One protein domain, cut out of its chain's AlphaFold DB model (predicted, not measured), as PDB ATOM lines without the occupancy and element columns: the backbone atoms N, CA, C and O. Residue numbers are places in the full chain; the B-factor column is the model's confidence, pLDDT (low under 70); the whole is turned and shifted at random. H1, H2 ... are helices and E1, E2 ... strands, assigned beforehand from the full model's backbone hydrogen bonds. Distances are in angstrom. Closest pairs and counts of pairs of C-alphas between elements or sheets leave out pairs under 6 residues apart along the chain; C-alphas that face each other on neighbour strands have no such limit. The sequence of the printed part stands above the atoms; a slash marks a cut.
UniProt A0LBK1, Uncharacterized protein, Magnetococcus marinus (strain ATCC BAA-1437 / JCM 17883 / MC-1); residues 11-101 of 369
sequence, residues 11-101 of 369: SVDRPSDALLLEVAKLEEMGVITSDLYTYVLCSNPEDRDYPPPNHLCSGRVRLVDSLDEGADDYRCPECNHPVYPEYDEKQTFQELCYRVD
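What this domain is: This is residues 11 to 101 of the 369 residues of an uncharacterized protein of Magnetococcus marinus (strain ATCC BAA-1437 / JCM 17883 / MC-1) (UniProt A0LBK1). A long, twisted two-strand ribbon of E2 and E4 has H1 packed over one of its ends, while two long loops, residues 42 to 59 and 63 to 91, form a loose head near its other end, where short E3 joins E2. Short E1 joins E4 on the ribbon's other edge. The printed part has 91 residues, with elements in the order E1, H1, E2, E3, E4; the sheet, E1 - E4 - E2 - E3, is antiparallel. The class is mixed, helices and strands, with 37 residues, under half, in named elements. The whole is loose, with a radius of gyration of the C-alphas of 15.2 A, and elongated, spanning 46 by 25 by 20 A.

Where its parts are: E1, residues 11 to 13, begins at C-alpha 11 (-5.778, -22.651, 89.912). H1, residues 17 to 28, is 16.5 A long. E2, residues 32 to 41, is 27.5 A long. E3 is residues 60 to 62. E4, residues 92 to 100, is 26.9 A long and ends at C-alpha 100 (-6.487, -10.439, 93.706).

How they stand to each other: E4 and E2 are antiparallel at 157 degrees, with N 37 and O 95 2.9 A apart. N 12 of E1 and O 96 of E4 are 2.8 A apart. E2 and E3 form a hairpin, with N 61 and O 40 2.8 A apart. These three pairs are within hydrogen-bond range. The sheet is strongly twisted. H1 is on it at a height of 9.5 A, over E4 and E2; its closest C-alphas to E2 are those of Glu 27 and Thr 33, 5.7 A apart. E1, H1 and E2 form a split strand-helix-strand unit, two strands running the same way with E4 between them, and its crossover is right-handed. In H1 every O i to N i+4 pair is within hydrogen-bond range.

The domain as a whole: The C-alphas farthest apart, of Met 29 and Pro 53, are 46.4 A apart. The printed part has no cut. The links E2 to E3 and E3 to E4 are long. Residues 11, 66 to 68 and 70 to 71 have pLDDT under 70.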
ATOM      1  N   SER A  11      -6.695 -22.002  90.846       69.81
ATOM      2  CA  SER A  11      -5.778 -22.651  89.912       69.81
ATOM      3  C   SER A  11      -6.531 -23.190  88.690       69.81
ATOM      4  O   SER A  11      -7.553 -23.873  88.809       69.81
ATOM      5  N   VAL A  12      -6.076 -22.816  87.497       74.88
ATOM      6  CA  VAL A  12      -6.654 -23.261  86.227       74.88
ATOM      7  C   VAL A  12      -5.673 -24.213  85.566       74.88
ATOM      8  O   VAL A  12      -4.591 -23.808  85.136       74.88
ATOM      9  N   ASP A  13      -6.070 -25.479  85.474       78.56
ATOM     10  CA  ASP A  13      -5.321 -26.492  84.738       78.56
ATOM     11  C   ASP A  13      -5.417 -26.215  83.236       78.56
ATOM     12  O   ASP A  13      -6.510 -26.027  82.698       78.56
ATOM     13  N   ARG A  14      -4.269 -26.251  82.549       81.38
ATOM     14  CA  ARG A  14      -4.138 -26.020  81.101       81.38
ATOM     15  C   ARG A  14      -4.814 -24.702  80.677       81.38
ATOM     16  O   ARG A  14      -5.798 -24.734  79.928       81.38
ATOM     17  N   PRO A  15      -4.318 -23.551  81.170       83.69
ATOM     18  CA  PRO A  15      -4.883 -22.249  80.833       83.69
ATOM     19  C   PRO A  15      -4.829 -22.017  79.316       83.69
ATOM     20  O   PRO A  15      -3.890 -22.438  78.643       83.69
ATOM     21  N   SER A  16      -5.846 -21.354  78.766       84.25
ATOM     22  CA  SER A  16      -5.847 -20.961  77.353       84.25
ATOM     23  C   SER A  16      -5.017 -19.695  77.134       84.25
ATOM     24  O   SER A  16      -4.918 -18.856  78.029       84.25
ATOM     25  N   ASP A  17      -4.504 -19.492  75.918       85.81
ATOM     26  CA  ASP A  17      -3.754 -18.274  75.565       85.81
ATOM     27  C   ASP A  17      -4.560 -16.989  75.817       85.81
ATOM     28  O   ASP A  17      -4.015 -15.967  76.229       85.81
ATOM     29  N   ALA A  18      -5.880 -17.048  75.609       83.12
ATOM     30  CA  ALA A  18      -6.777 -15.931  75.886       83.12
ATOM     31  C   ALA A  18      -6.808 -15.577  77.382       83.12
ATOM     32  O   ALA A  18      -6.777 -14.397  77.723       83.12
ATOM     33  N   LEU A  19      -6.831 -16.590  78.259       82.56
ATOM     34  CA  LEU A  19      -6.797 -16.394  79.707       82.56
ATOM     35  C   LEU A  19      -5.445 -15.836  80.163       82.56
ATOM     36  O   LEU A  19      -5.412 -14.910  80.965       82.56
ATOM     37  N   LEU A  20      -4.340 -16.357  79.624       86.06
ATOM     38  CA  LEU A  20      -2.995 -15.870  79.944       86.06
ATOM     39  C   LEU A  20      -2.821 -14.392  79.566       86.06
ATOM     40  O   LEU A  20      -2.284 -13.612  80.347       86.06
ATOM     41  N   LEU A  21      -3.319 -13.993  78.392       87.31
ATOM     42  CA  LEU A  21      -3.261 -12.604  77.937       87.31
ATOM     43  C   LEU A  21      -4.114 -11.667  78.804       87.31
ATOM     44  O   LEU A  21      -3.766 -10.506  78.987       87.31
ATOM     45  N   GLU A  22      -5.249 -12.146  79.307       82.56
ATOM     46  CA  GLU A  22      -6.112 -11.374  80.201       82.56
ATOM     47  C   GLU A  22      -5.479 -11.199  81.584       82.56
ATOM     48  O   GLU A  22      -5.418 -10.081  82.090       82.56
ATOM     49  N   VAL A  23      -4.936 -12.276  82.153       84.94
ATOM     50  CA  VAL A  23      -4.229 -12.240  83.438       84.94
ATOM     51  C   VAL A  23      -3.029 -11.302  83.388       84.94
ATOM     52  O   VAL A  23      -2.886 -10.472  84.278       84.94
ATOM     53  N   ALA A  24      -2.234 -11.345  82.317       87.31
ATOM     54  CA  ALA A  24      -1.097 -10.440  82.159       87.31
ATOM     55  C   ALA A  24      -1.515  -8.957  82.161       87.31
ATOM     56  O   ALA A  24      -0.811  -8.125  82.722       87.31
ATOM     57  N   LYS A  25      -2.676  -8.617  81.580       87.38
ATOM     58  CA  LYS A  25      -3.211  -7.243  81.621       87.38
ATOM     59  C   LYS A  25      -3.639  -6.842  83.028       87.38
ATOM     60  O   LYS A  25      -3.350  -5.735  83.458       87.38
ATOM     61  N   LEU A  26      -4.337  -7.729  83.735       86.19
ATOM     62  CA  LEU A  26      -4.783  -7.473  85.108       86.19
ATOM     63  C   LEU A  26      -3.596  -7.333  86.073       86.19
ATOM     64  O   LEU A  26      -3.661  -6.541  87.011       86.19
ATOM     65  N   GLU A  27      -2.520  -8.078  85.831       87.88
ATOM     66  CA  GLU A  27      -1.263  -7.984  86.573       87.88
ATOM     67  C   GLU A  27      -0.491  -6.700  86.238       87.88
ATOM     68  O   GLU A  27       0.012  -6.040  87.142       87.88
ATOM     69  N   GLU A  28      -0.475  -6.265  84.971       88.00
ATOM     70  CA  GLU A  28       0.073  -4.956  84.569       88.00
ATOM     71  C   GLU A  28      -0.686  -3.787  85.221       88.00
ATOM     72  O   GLU A  28      -0.080  -2.790  85.606       88.00
ATOM     73  N   MET A  29      -2.001  -3.932  85.406       86.31
ATOM     74  CA  MET A  29      -2.834  -2.990  86.163       86.31
ATOM     75  C   MET A  29      -2.621  -3.078  87.686       86.31
ATOM     76  O   MET A  29      -3.202  -2.288  88.425       86.31
ATOM     77  N   GLY A  30      -1.842  -4.050  88.172       87.25
ATOM     78  CA  GLY A  30      -1.613  -4.295  89.597       87.25
ATOM     79  C   GLY A  30      -2.812  -4.883  90.344       87.25
ATOM     80  O   GLY A  30      -2.766  -5.011  91.556       87.25
ATOM     81  N   VAL A  31      -3.898  -5.255  89.662       86.25
ATOM     82  CA  VAL A  31      -5.132  -5.738  90.314       86.25
ATOM     83  C   VAL A  31      -4.987  -7.178  90.813       86.25
ATOM     84  O   VAL A  31      -5.671  -7.591  91.752       86.25
ATOM     85  N   ILE A  32      -4.121  -7.967  90.179       84.62
ATOM     86  CA  ILE A  32      -3.853  -9.354  90.557       84.62
ATOM     87  C   ILE A  32      -2.353  -9.636  90.566       84.62
ATOM     88  O   ILE A  32      -1.590  -9.013  89.838       84.62
ATOM     89  N   THR A  33      -1.964 -10.651  91.325       82.75
ATOM     90  CA  THR A  33      -0.675 -11.337  91.191       82.75
ATOM     91  C   THR A  33      -0.913 -12.704  90.574       82.75
ATOM     92  O   THR A  33      -1.842 -13.409  91.004       82.75
ATOM     93  N   SER A  34      -0.087 -13.102  89.608       83.31
ATOM     94  CA  SER A  34      -0.232 -14.392  88.942       83.31
ATOM     95  C   SER A  34       1.053 -15.207  88.952       83.31
ATOM     96  O   SER A  34       2.158 -14.681  88.908       83.31
ATOM     97  N   ASP A  35       0.891 -16.525  88.998       83.62
ATOM     98  CA  ASP A  35       1.979 -17.468  88.838       83.62
ATOM     99  C   ASP A  35       1.572 -18.564  87.855       83.62
ATOM    100  O   ASP A  35       0.593 -19.293  88.062       83.62
ATOM    101  N   LEU A  36       2.355 -18.722  86.793       85.06
ATOM    102  CA  LEU A  36       2.224 -19.837  85.866       85.06
ATOM    103  C   LEU A  36       3.284 -20.884  86.197       85.06
ATOM    104  O   LEU A  36       4.478 -20.655  85.999       85.06
ATOM    105  N   TYR A  37       2.849 -22.052  86.659       85.19
ATOM    106  CA  TYR A  37       3.747 -23.153  86.974       85.19
ATOM    107  C   TYR A  37       3.598 -24.281  85.963       85.19
ATOM    108  O   TYR A  37       2.494 -24.630  85.540       85.19
ATOM    109  N   THR A  38       4.722 -24.905  85.631       88.69
ATOM    110  CA  THR A  38       4.738 -26.165  84.889       88.69
ATOM    111  C   THR A  38       4.822 -27.315  85.886       88.69
ATOM    112  O   THR A  38       5.539 -27.233  86.883       88.69
ATOM    113  N   TYR A  39       4.091 -28.397  85.646       88.81
ATOM    114  CA  TYR A  39       4.116 -29.584  86.492       88.81
ATOM    115  C   TYR A  39       4.034 -30.866  85.664       88.81
ATOM    116  O   TYR A  39       3.583 -30.859  84.519       88.81
ATOM    117  N   VAL A  40       4.440 -31.977  86.269       90.25
ATOM    118  CA  VAL A  40       4.193 -33.338  85.771       90.25
ATOM    119  C   VAL A  40       3.336 -34.098  86.777       90.25
ATOM    120  O   VAL A  40       3.287 -33.757  87.963       90.25
ATOM    121  N   LEU A  41       2.633 -35.130  86.324       88.81
ATOM    122  CA  LEU A  41       1.894 -36.018  87.221       88.81
ATOM    123  C   LEU A  41       2.802 -37.158  87.686       88.81
ATOM    124  O   LEU A  41       3.571 -37.713  86.908       88.81
ATOM    125  N   CYS A  42       2.688 -37.539  88.958       85.00
ATOM    126  CA  CYS A  42       3.405 -38.695  89.497       85.00
ATOM    127  C   CYS A  42       2.994 -39.998  88.802       85.00
ATOM    128  O   CYS A  42       3.828 -40.875  88.601       85.00
ATOM    129  N   SER A  43       1.712 -40.131  88.470       87.50
ATOM    130  CA  SER A  43       1.175 -41.251  87.710       87.50
ATOM    131  C   SER A  43       0.347 -40.698  86.558       87.50
ATOM    132  O   SER A  43      -0.765 -40.214  86.765       87.50
ATOM    133  N   ASN A  44       0.902 -40.742  85.350       88.94
ATOM    134  CA  ASN A  44       0.192 -40.408  84.122       88.94
ATOM    135  C   ASN A  44       0.182 -41.645  83.213       88.94
ATOM    136  O   ASN A  44       1.259 -42.136  82.880       88.94
ATOM    137  N   PRO A  45      -0.987 -42.150  82.788       86.69
ATOM    138  CA  PRO A  45      -1.073 -43.317  81.905       86.69
ATOM    139  C   PRO A  45      -0.364 -43.163  80.554       86.69
ATOM    140  O   PRO A  45      -0.030 -44.166  79.932       86.69
ATOM    141  N   GLU A  46      -0.162 -41.923  80.104       86.81
ATOM    142  CA  GLU A  46       0.488 -41.600  78.830       86.81
ATOM    143  C   GLU A  46       2.020 -41.498  78.941       86.81
ATOM    144  O   GLU A  46       2.693 -41.374  77.918       86.81
ATOM    145  N   ASP A  47       2.586 -41.544  80.154       87.75
ATOM    146  CA  ASP A  47       4.037 -41.465  80.341       87.75
ATOM    147  C   ASP A  47       4.713 -42.826  80.115       87.75
ATOM    148  O   ASP A  47       4.145 -43.900  80.336       87.75
ATOM    149  N   ARG A  48       5.986 -42.786  79.715       83.88
ATOM    150  CA  ARG A  48       6.791 -43.975  79.407       83.88
ATOM    151  C   ARG A  48       7.079 -44.855  80.627       83.88
ATOM    152  O   ARG A  48       7.236 -46.068  80.478       83.88
ATOM    153  N   ASP A  49       7.184 -44.257  81.806       80.31
ATOM    154  CA  ASP A  49       7.437 -44.926  83.086       80.31
ATOM    155  C   ASP A  49       6.169 -45.546  83.701       80.31
ATOM    156  O   ASP A  49       6.218 -46.138  84.783       80.31
ATOM    157  N   TYR A  50       5.025 -45.452  83.014       79.88
ATOM    158  CA  TYR A  50       3.775 -46.019  83.489       79.88
ATOM    159  C   TYR A  50       3.702 -47.551  83.290       79.88
ATOM    160  O   TYR A  50       3.979 -48.053  82.197       79.88
ATOM    161  N   PRO A  51       3.251 -48.331  84.298       70.81
ATOM    162  CA  PRO A  51       2.781 -47.893  85.612       70.81
ATOM    163  C   PRO A  51       3.926 -47.715  86.630       70.81
ATOM    164  O   PRO A  51       4.737 -48.631  86.802       70.81
ATOM    165  N   PRO A  52       3.940 -46.615  87.405       73.75
ATOM    166  CA  PRO A  52       4.887 -46.453  88.500       73.75
ATOM    167  C   PRO A  52       4.507 -47.351  89.698       73.75
ATOM    168  O   PRO A  52       3.387 -47.874  89.769       73.75
ATOM    169  N   PRO A  53       5.386 -47.497  90.714       72.12
ATOM    170  CA  PRO A  53       5.111 -48.291  91.916       72.12
ATOM    171  C   PRO A  53       3.802 -47.933  92.642       72.12
ATOM    172  O   PRO A  53       3.183 -48.807  93.246       72.12
ATOM    173  N   ASN A  54       3.362 -46.670  92.569       74.38
ATOM    174  CA  ASN A  54       2.055 -46.226  93.053       74.38
ATOM    175  C   ASN A  54       1.227 -45.594  91.921       74.38
ATOM    176  O   ASN A  54       1.111 -44.374  91.816       74.38
ATOM    177  N   HIS A  55       0.633 -46.445  91.088       77.00
ATOM    178  CA  HIS A  55      -0.143 -46.051  89.908       77.00
ATOM    179  C   HIS A  55      -1.446 -45.280  90.205       77.00
ATOM    180  O   HIS A  55      -2.015 -44.689  89.291       77.00
ATOM    181  N   LEU A  56      -1.917 -45.253  91.460       79.06
ATOM    182  CA  LEU A  56      -3.104 -44.488  91.877       79.06
ATOM    183  C   LEU A  56      -2.769 -43.071  92.374       79.06
ATOM    184  O   LEU A  56      -3.668 -42.337  92.775       79.06
ATOM    185  N   CYS A  57      -1.489 -42.693  92.396       79.50
ATOM    186  CA  CYS A  57      -1.050 -41.394  92.890       79.50
ATOM    187  C   CYS A  57      -1.407 -40.267  91.910       79.50
ATOM    188  O   CYS A  57      -0.932 -40.265  90.777       79.50
ATOM    189  N   SER A  58      -2.175 -39.274  92.359       78.94
ATOM    190  CA  SER A  58      -2.532 -38.085  91.567       78.94
ATOM    191  C   SER A  58      -1.573 -36.910  91.758       78.94
ATOM    192  O   SER A  58      -1.809 -35.826  91.223       78.94
ATOM    193  N   GLY A  59      -0.504 -37.106  92.533       82.12
ATOM    194  CA  GLY A  59       0.346 -36.016  92.983       82.12
ATOM    195  C   GLY A  59       0.969 -35.231  91.838       82.12
ATOM    196  O   GLY A  59       1.599 -35.795  90.941       82.12
ATOM    197  N   ARG A  60       0.808 -33.911  91.910       85.75
ATOM    198  CA  ARG A  60       1.385 -32.938  90.981       85.75
ATOM    199  C   ARG A  60       2.793 -32.582  91.446       85.75
ATOM    200  O   ARG A  60       2.973 -32.136  92.577       85.75
ATOM    201  N   VAL A  61       3.786 -32.785  90.588       86.19
ATOM    202  CA  VAL A  61       5.185 -32.430  90.856       86.19
ATOM    203  C   VAL A  61       5.516 -31.181  90.061       86.19
ATOM    204  O   VAL A  61       5.569 -31.226  88.834       86.19
ATOM    205  N   ARG A  62       5.690 -30.057  90.759       86.88
ATOM    206  CA  ARG A  62       6.049 -28.780  90.132       86.88
ATOM    207  C   ARG A  62       7.470 -28.856  89.585       86.88
ATOM    208  O   ARG A  62       8.375 -29.303  90.290       86.88
ATOM    209  N   LEU A  63       7.644 -28.410  88.348       82.62
ATOM    210  CA  LEU A  63       8.949 -28.235  87.730       82.62
ATOM    211  C   LEU A  63       9.503 -26.888  88.174       82.62
ATOM    212  O   LEU A  63       8.846 -25.859  88.010       82.62
ATOM    213  N   VAL A  64      10.684 -26.908  88.781       78.69
ATOM    214  CA  VAL A  64      11.323 -25.714  89.331       78.69
ATOM    215  C   VAL A  64      12.773 -25.730  88.884       78.69
ATOM    216  O   VAL A  64      13.486 -26.686  89.167       78.69
ATOM    217  N   ASP A  65      13.234 -24.650  88.256       71.88
ATOM    218  CA  ASP A  65      14.592 -24.538  87.695       71.88
ATOM    219  C   ASP A  65      15.726 -24.764  88.713       71.88
ATOM    220  O   ASP A  65      16.891 -24.920  88.344       71.88
ATOM    221  N   SER A  66      15.418 -24.716  90.011       68.94
ATOM    222  CA  SER A  66      16.362 -24.983  91.096       68.94
ATOM    223  C   SER A  66      16.512 -26.465  91.453       68.94
ATOM    224  O   SER A  66      17.460 -26.796  92.166       68.94
ATOM    225  N   LEU A  67      15.586 -27.331  91.025       67.50
ATOM    226  CA  LEU A  67      15.576 -28.759  91.349       67.50
ATOM    227  C   LEU A  67      16.304 -29.551  90.259       67.50
ATOM    228  O   LEU A  67      16.031 -29.395  89.070       67.50
ATOM    229  N   ASP A  68      17.241 -30.398  90.686       68.94
ATOM    230  CA  ASP A  68      18.059 -31.225  89.802       68.94
ATOM    231  C   ASP A  68      17.543 -32.668  89.822       68.94
ATOM    232  O   ASP A  68      17.534 -33.357  90.846       68.94
ATOM    233  N   GLU A  69      17.123 -33.149  88.661       74.06
ATOM    234  CA  GLU A  69      16.654 -34.518  88.500       74.06
ATOM    235  C   GLU A  69      17.740 -35.554  88.808       74.06
ATOM    236  O   GLU A  69      17.471 -36.559  89.464       74.06
ATOM    237  N   GLY A  70      18.997 -35.273  88.444       65.88
ATOM    238  CA  GLY A  70      20.139 -36.141  88.752       65.88
ATOM    239  C   GLY A  70      20.479 -36.210  90.247       65.88
ATOM    240  O   GLY A  70      21.358 -36.977  90.655       65.88
ATOM    241  N   ALA A  71      19.802 -35.399  91.064       59.78
ATOM    242  CA  ALA A  71      19.898 -35.363  92.514       59.78
ATOM    243  C   ALA A  71      18.699 -36.016  93.234       59.78
ATOM    244  O   ALA A  71      18.692 -36.028  94.469       59.78
ATOM    245  N   ASP A  72      17.740 -36.589  92.494       70.19
ATOM    246  CA  ASP A  72      16.451 -37.098  92.991       70.19
ATOM    247  C   ASP A  72      15.639 -36.028  93.755       70.19
ATOM    248  O   ASP A  72      14.938 -36.346  94.729       70.19
ATOM    249  N   ASP A  73      15.781 -34.756  93.358       73.75
ATOM    250  CA  ASP A  73      15.128 -33.618  94.019       73.75
ATOM    251  C   ASP A  73      13.620 -33.569  93.710       73.75
ATOM    252  O   ASP A  73      12.814 -33.162  94.547       73.75
ATOM    253  N   TYR A  74      13.213 -34.049  92.533       77.88
ATOM    254  CA  TYR A  74      11.806 -34.168  92.171       77.88
ATOM    255  C   TYR A  74      11.163 -35.351  92.893       77.88
ATOM    256  O   TYR A  74      11.388 -36.520  92.575       77.88
ATOM    257  N   ARG A  75      10.325 -35.048  93.888       80.12
ATOM    258  CA  ARG A  75       9.541 -36.044  94.624       80.12
ATOM    259  C   ARG A  75       8.070 -35.708  94.596       80.12
ATOM    260  O   ARG A  75       7.667 -34.558  94.753       80.12
ATOM    261  N   CYS A  76       7.258 -36.745  94.455       79.50
ATOM    262  CA  CYS A  76       5.822 -36.602  94.548       79.50
ATOM    263  C   CYS A  76       5.415 -36.130  95.955       79.50
ATOM    264  O   CYS A  76       5.716 -36.828  96.924       79.50
ATOM    265  N   PRO A  77       4.680 -35.013  96.102       77.62
ATOM    266  CA  PRO A  77       4.260 -34.534  97.418       77.62
ATOM    267  C   PRO A  77       3.258 -35.474  98.109       77.62
ATOM    268  O   PRO A  77       3.154 -35.462  99.333       77.62
ATOM    269  N   GLU A  78       2.537 -36.308  97.350       75.69
ATOM    270  CA  GLU A  78       1.539 -37.235  97.895       75.69
ATOM    271  C   GLU A  78       2.152 -38.564  98.356       75.69
ATOM    272  O   GLU A  78       1.881 -39.024  99.465       75.69
ATOM    273  N   CYS A  79       2.984 -39.197  97.523       77.88
ATOM    274  CA  CYS A  79       3.523 -40.534  97.802       77.88
ATOM    275  C   CYS A  79       5.038 -40.566  98.054       77.88
ATOM    276  O   CYS A  79       5.588 -41.635  98.324       77.88
ATOM    277  N   ASN A  80       5.716 -39.417  97.976       77.06
ATOM    278  CA  ASN A  80       7.163 -39.251  98.148       77.06
ATOM    279  C   ASN A  80       8.035 -40.064  97.166       77.06
ATOM    280  O   ASN A  80       9.243 -40.226  97.373       77.06
ATOM    281  N   HIS A  81       7.427 -40.589  96.100       78.44
ATOM    282  CA  HIS A  81       8.123 -41.298  95.034       78.44
ATOM    283  C   HIS A  81       9.040 -40.326  94.274       78.44
ATOM    284  O   HIS A  81       8.574 -39.232  93.945       78.44
ATOM    285  N   PRO A  82      10.316 -40.679  94.020       83.75
ATOM    286  CA  PRO A  82      11.144 -39.946  93.068       83.75
ATOM    287  C   PRO A  82      10.458 -39.907  91.704       83.75
ATOM    288  O   PRO A  82       9.943 -40.927  91.258       83.75
ATOM    289  N   VAL A  83      10.440 -38.743  91.073       83.88
ATOM    290  CA  VAL A  83       9.896 -38.533  89.730       83.88
ATOM    291  C   VAL A  83      11.022 -37.974  88.875       83.88
ATOM    292  O   VAL A  83      11.765 -37.124  89.355       83.88
ATOM    293  N   TYR A  84      11.149 -38.430  87.631       88.69
ATOM    294  CA  TYR A  84      12.236 -38.034  86.735       88.69
ATOM    295  C   TYR A  84      11.670 -37.384  85.458       88.69
ATOM    296  O   TYR A  84      11.486 -38.068  84.453       88.69
ATOM    297  N   PRO A  85      11.280 -36.092  85.504       88.12
ATOM    298  CA  PRO A  85      10.591 -35.420  84.400       88.12
ATOM    299  C   PRO A  85      11.292 -35.500  83.031       88.12
ATOM    300  O   PRO A  85      10.629 -35.777  82.033       88.12
ATOM    301  N   GLU A  86      12.599 -35.250  82.972       86.38
ATOM    302  CA  GLU A  86      13.413 -35.224  81.755       86.38
ATOM    303  C   GLU A  86      13.804 -36.633  81.296       86.38
ATOM    304  O   GLU A  86      13.643 -36.957  80.120       86.38
ATOM    305  N   TYR A  87      14.298 -37.486  82.200       85.56
ATOM    306  CA  TYR A  87      14.763 -38.840  81.883       85.56
ATOM    307  C   TYR A  87      13.623 -39.757  81.437       85.56
ATOM    308  O   TYR A  87      13.793 -40.522  80.484       85.56
ATOM    309  N   ASP A  88      12.463 -39.673  82.099       86.44
ATOM    310  CA  ASP A  88      11.278 -40.454  81.728       86.44
ATOM    311  C   ASP A  88      10.441 -39.774  80.629       86.44
ATOM    312  O   ASP A  88       9.415 -40.321  80.223       86.44
ATOM    313  N   GLU A  89      10.883 -38.613  80.120       87.38
ATOM    314  CA  GLU A  89      10.188 -37.813  79.101       87.38
ATOM    315  C   GLU A  89       8.710 -37.572  79.472       87.38
ATOM    316  O   GLU A  89       7.802 -37.731  78.650       87.38
ATOM    317  N   LYS A  90       8.453 -37.232  80.744       91.12
ATOM    318  CA  LYS A  90       7.090 -37.128  81.280       91.12
ATOM    319  C   LYS A  90       6.319 -36.001  80.607       91.12
ATOM    320  O   LYS A  90       6.856 -34.924  80.329       91.12
ATOM    321  N   GLN A  91       5.021 -36.213  80.411       91.06
ATOM    322  CA  GLN A  91       4.157 -35.179  79.868       91.06
ATOM    323  C   GLN A  91       4.074 -33.989  80.828       91.06
ATOM    324  O   GLN A  91       3.736 -34.124  82.008       91.06
ATOM    325  N   THR A  92       4.331 -32.801  80.291       90.81
ATOM    326  CA  THR A  92       4.246 -31.549  81.035       90.81
ATOM    327  C   THR A  92       2.862 -30.925  80.911       90.81
ATOM    328  O   THR A  92       2.191 -30.980  79.877       90.81
ATOM    329  N   PHE A  93       2.432 -30.312  82.003       90.25
ATOM    330  CA  PHE A  93       1.180 -29.584  82.119       90.25
ATOM    331  C   PHE A  93       1.447 -28.209  82.718       90.25
ATOM    332  O   PHE A  93       2.479 -27.980  83.342       90.25
ATOM    333  N   GLN A  94       0.497 -27.301  82.538       88.19
ATOM    334  CA  GLN A  94       0.558 -25.959  83.097       88.19
ATOM    335  C   GLN A  94      -0.611 -25.739  84.044       88.19
ATOM    336  O   GLN A  94      -1.731 -26.173  83.767       88.19
ATOM    337  N   GLU A  95      -0.336 -25.053  85.142       85.56
ATOM    338  CA  GLU A  95      -1.317 -24.589  86.111       85.56
ATOM    339  C   GLU A  95      -1.104 -23.088  86.296       85.56
ATOM    340  O   GLU A  95      -0.015 -22.646  86.665       85.56
ATOM    341  N   LEU A  96      -2.144 -22.307  86.018       82.69
ATOM    342  CA  LEU A  96      -2.151 -20.875  86.288       82.69
ATOM    343  C   LEU A  96      -2.808 -20.638  87.644       82.69
ATOM    344  O   LEU A  96      -3.996 -20.916  87.794       82.69
ATOM    345  N   CYS A  97      -2.059 -20.094  88.595       79.88
ATOM    346  CA  CYS A  97      -2.580 -19.592  89.859       79.88
ATOM    347  C   CYS A  97      -2.672 -18.066  89.800       79.88
ATOM    348  O   CYS A  97      -1.734 -17.417  89.353       79.88
ATOM    349  N   TYR A  98      -3.756 -17.472  90.288       79.19
ATOM    350  CA  TYR A  98      -3.814 -16.019  90.473       79.19
ATOM    351  C   TYR A  98      -4.571 -15.636  91.743       79.19
ATOM    352  O   TYR A  98      -5.400 -16.387  92.274       79.19
ATOM    353  N   ARG A  99      -4.241 -14.457  92.272       78.75
ATOM    354  CA  ARG A  99      -4.848 -13.879  93.473       78.75
ATOM    355  C   ARG A  99      -5.097 -12.397  93.231       78.75
ATOM    356  O   ARG A  99      -4.284 -11.745  92.594       78.75
ATOM    357  N   VAL A 100      -6.217 -11.882  93.730       80.38
ATOM    358  CA  VAL A 100      -6.487 -10.439  93.706       80.38
ATOM    359  C   VAL A 100      -5.540  -9.763  94.686       80.38
ATOM    360  O   VAL A 100      -5.512 -10.151  95.856       80.38
ATOM    361  N   ASP A 101      -4.790  -8.777  94.210       85.00
ATOM    362  CA  ASP A 101      -4.042  -7.878  95.072       85.00
ATOM    363  C   ASP A 101      -4.999  -6.807  95.594       85.00
ATOM    364  O   ASP A 101      -5.566  -6.022  94.835       85.00
TER     365      ASP A 101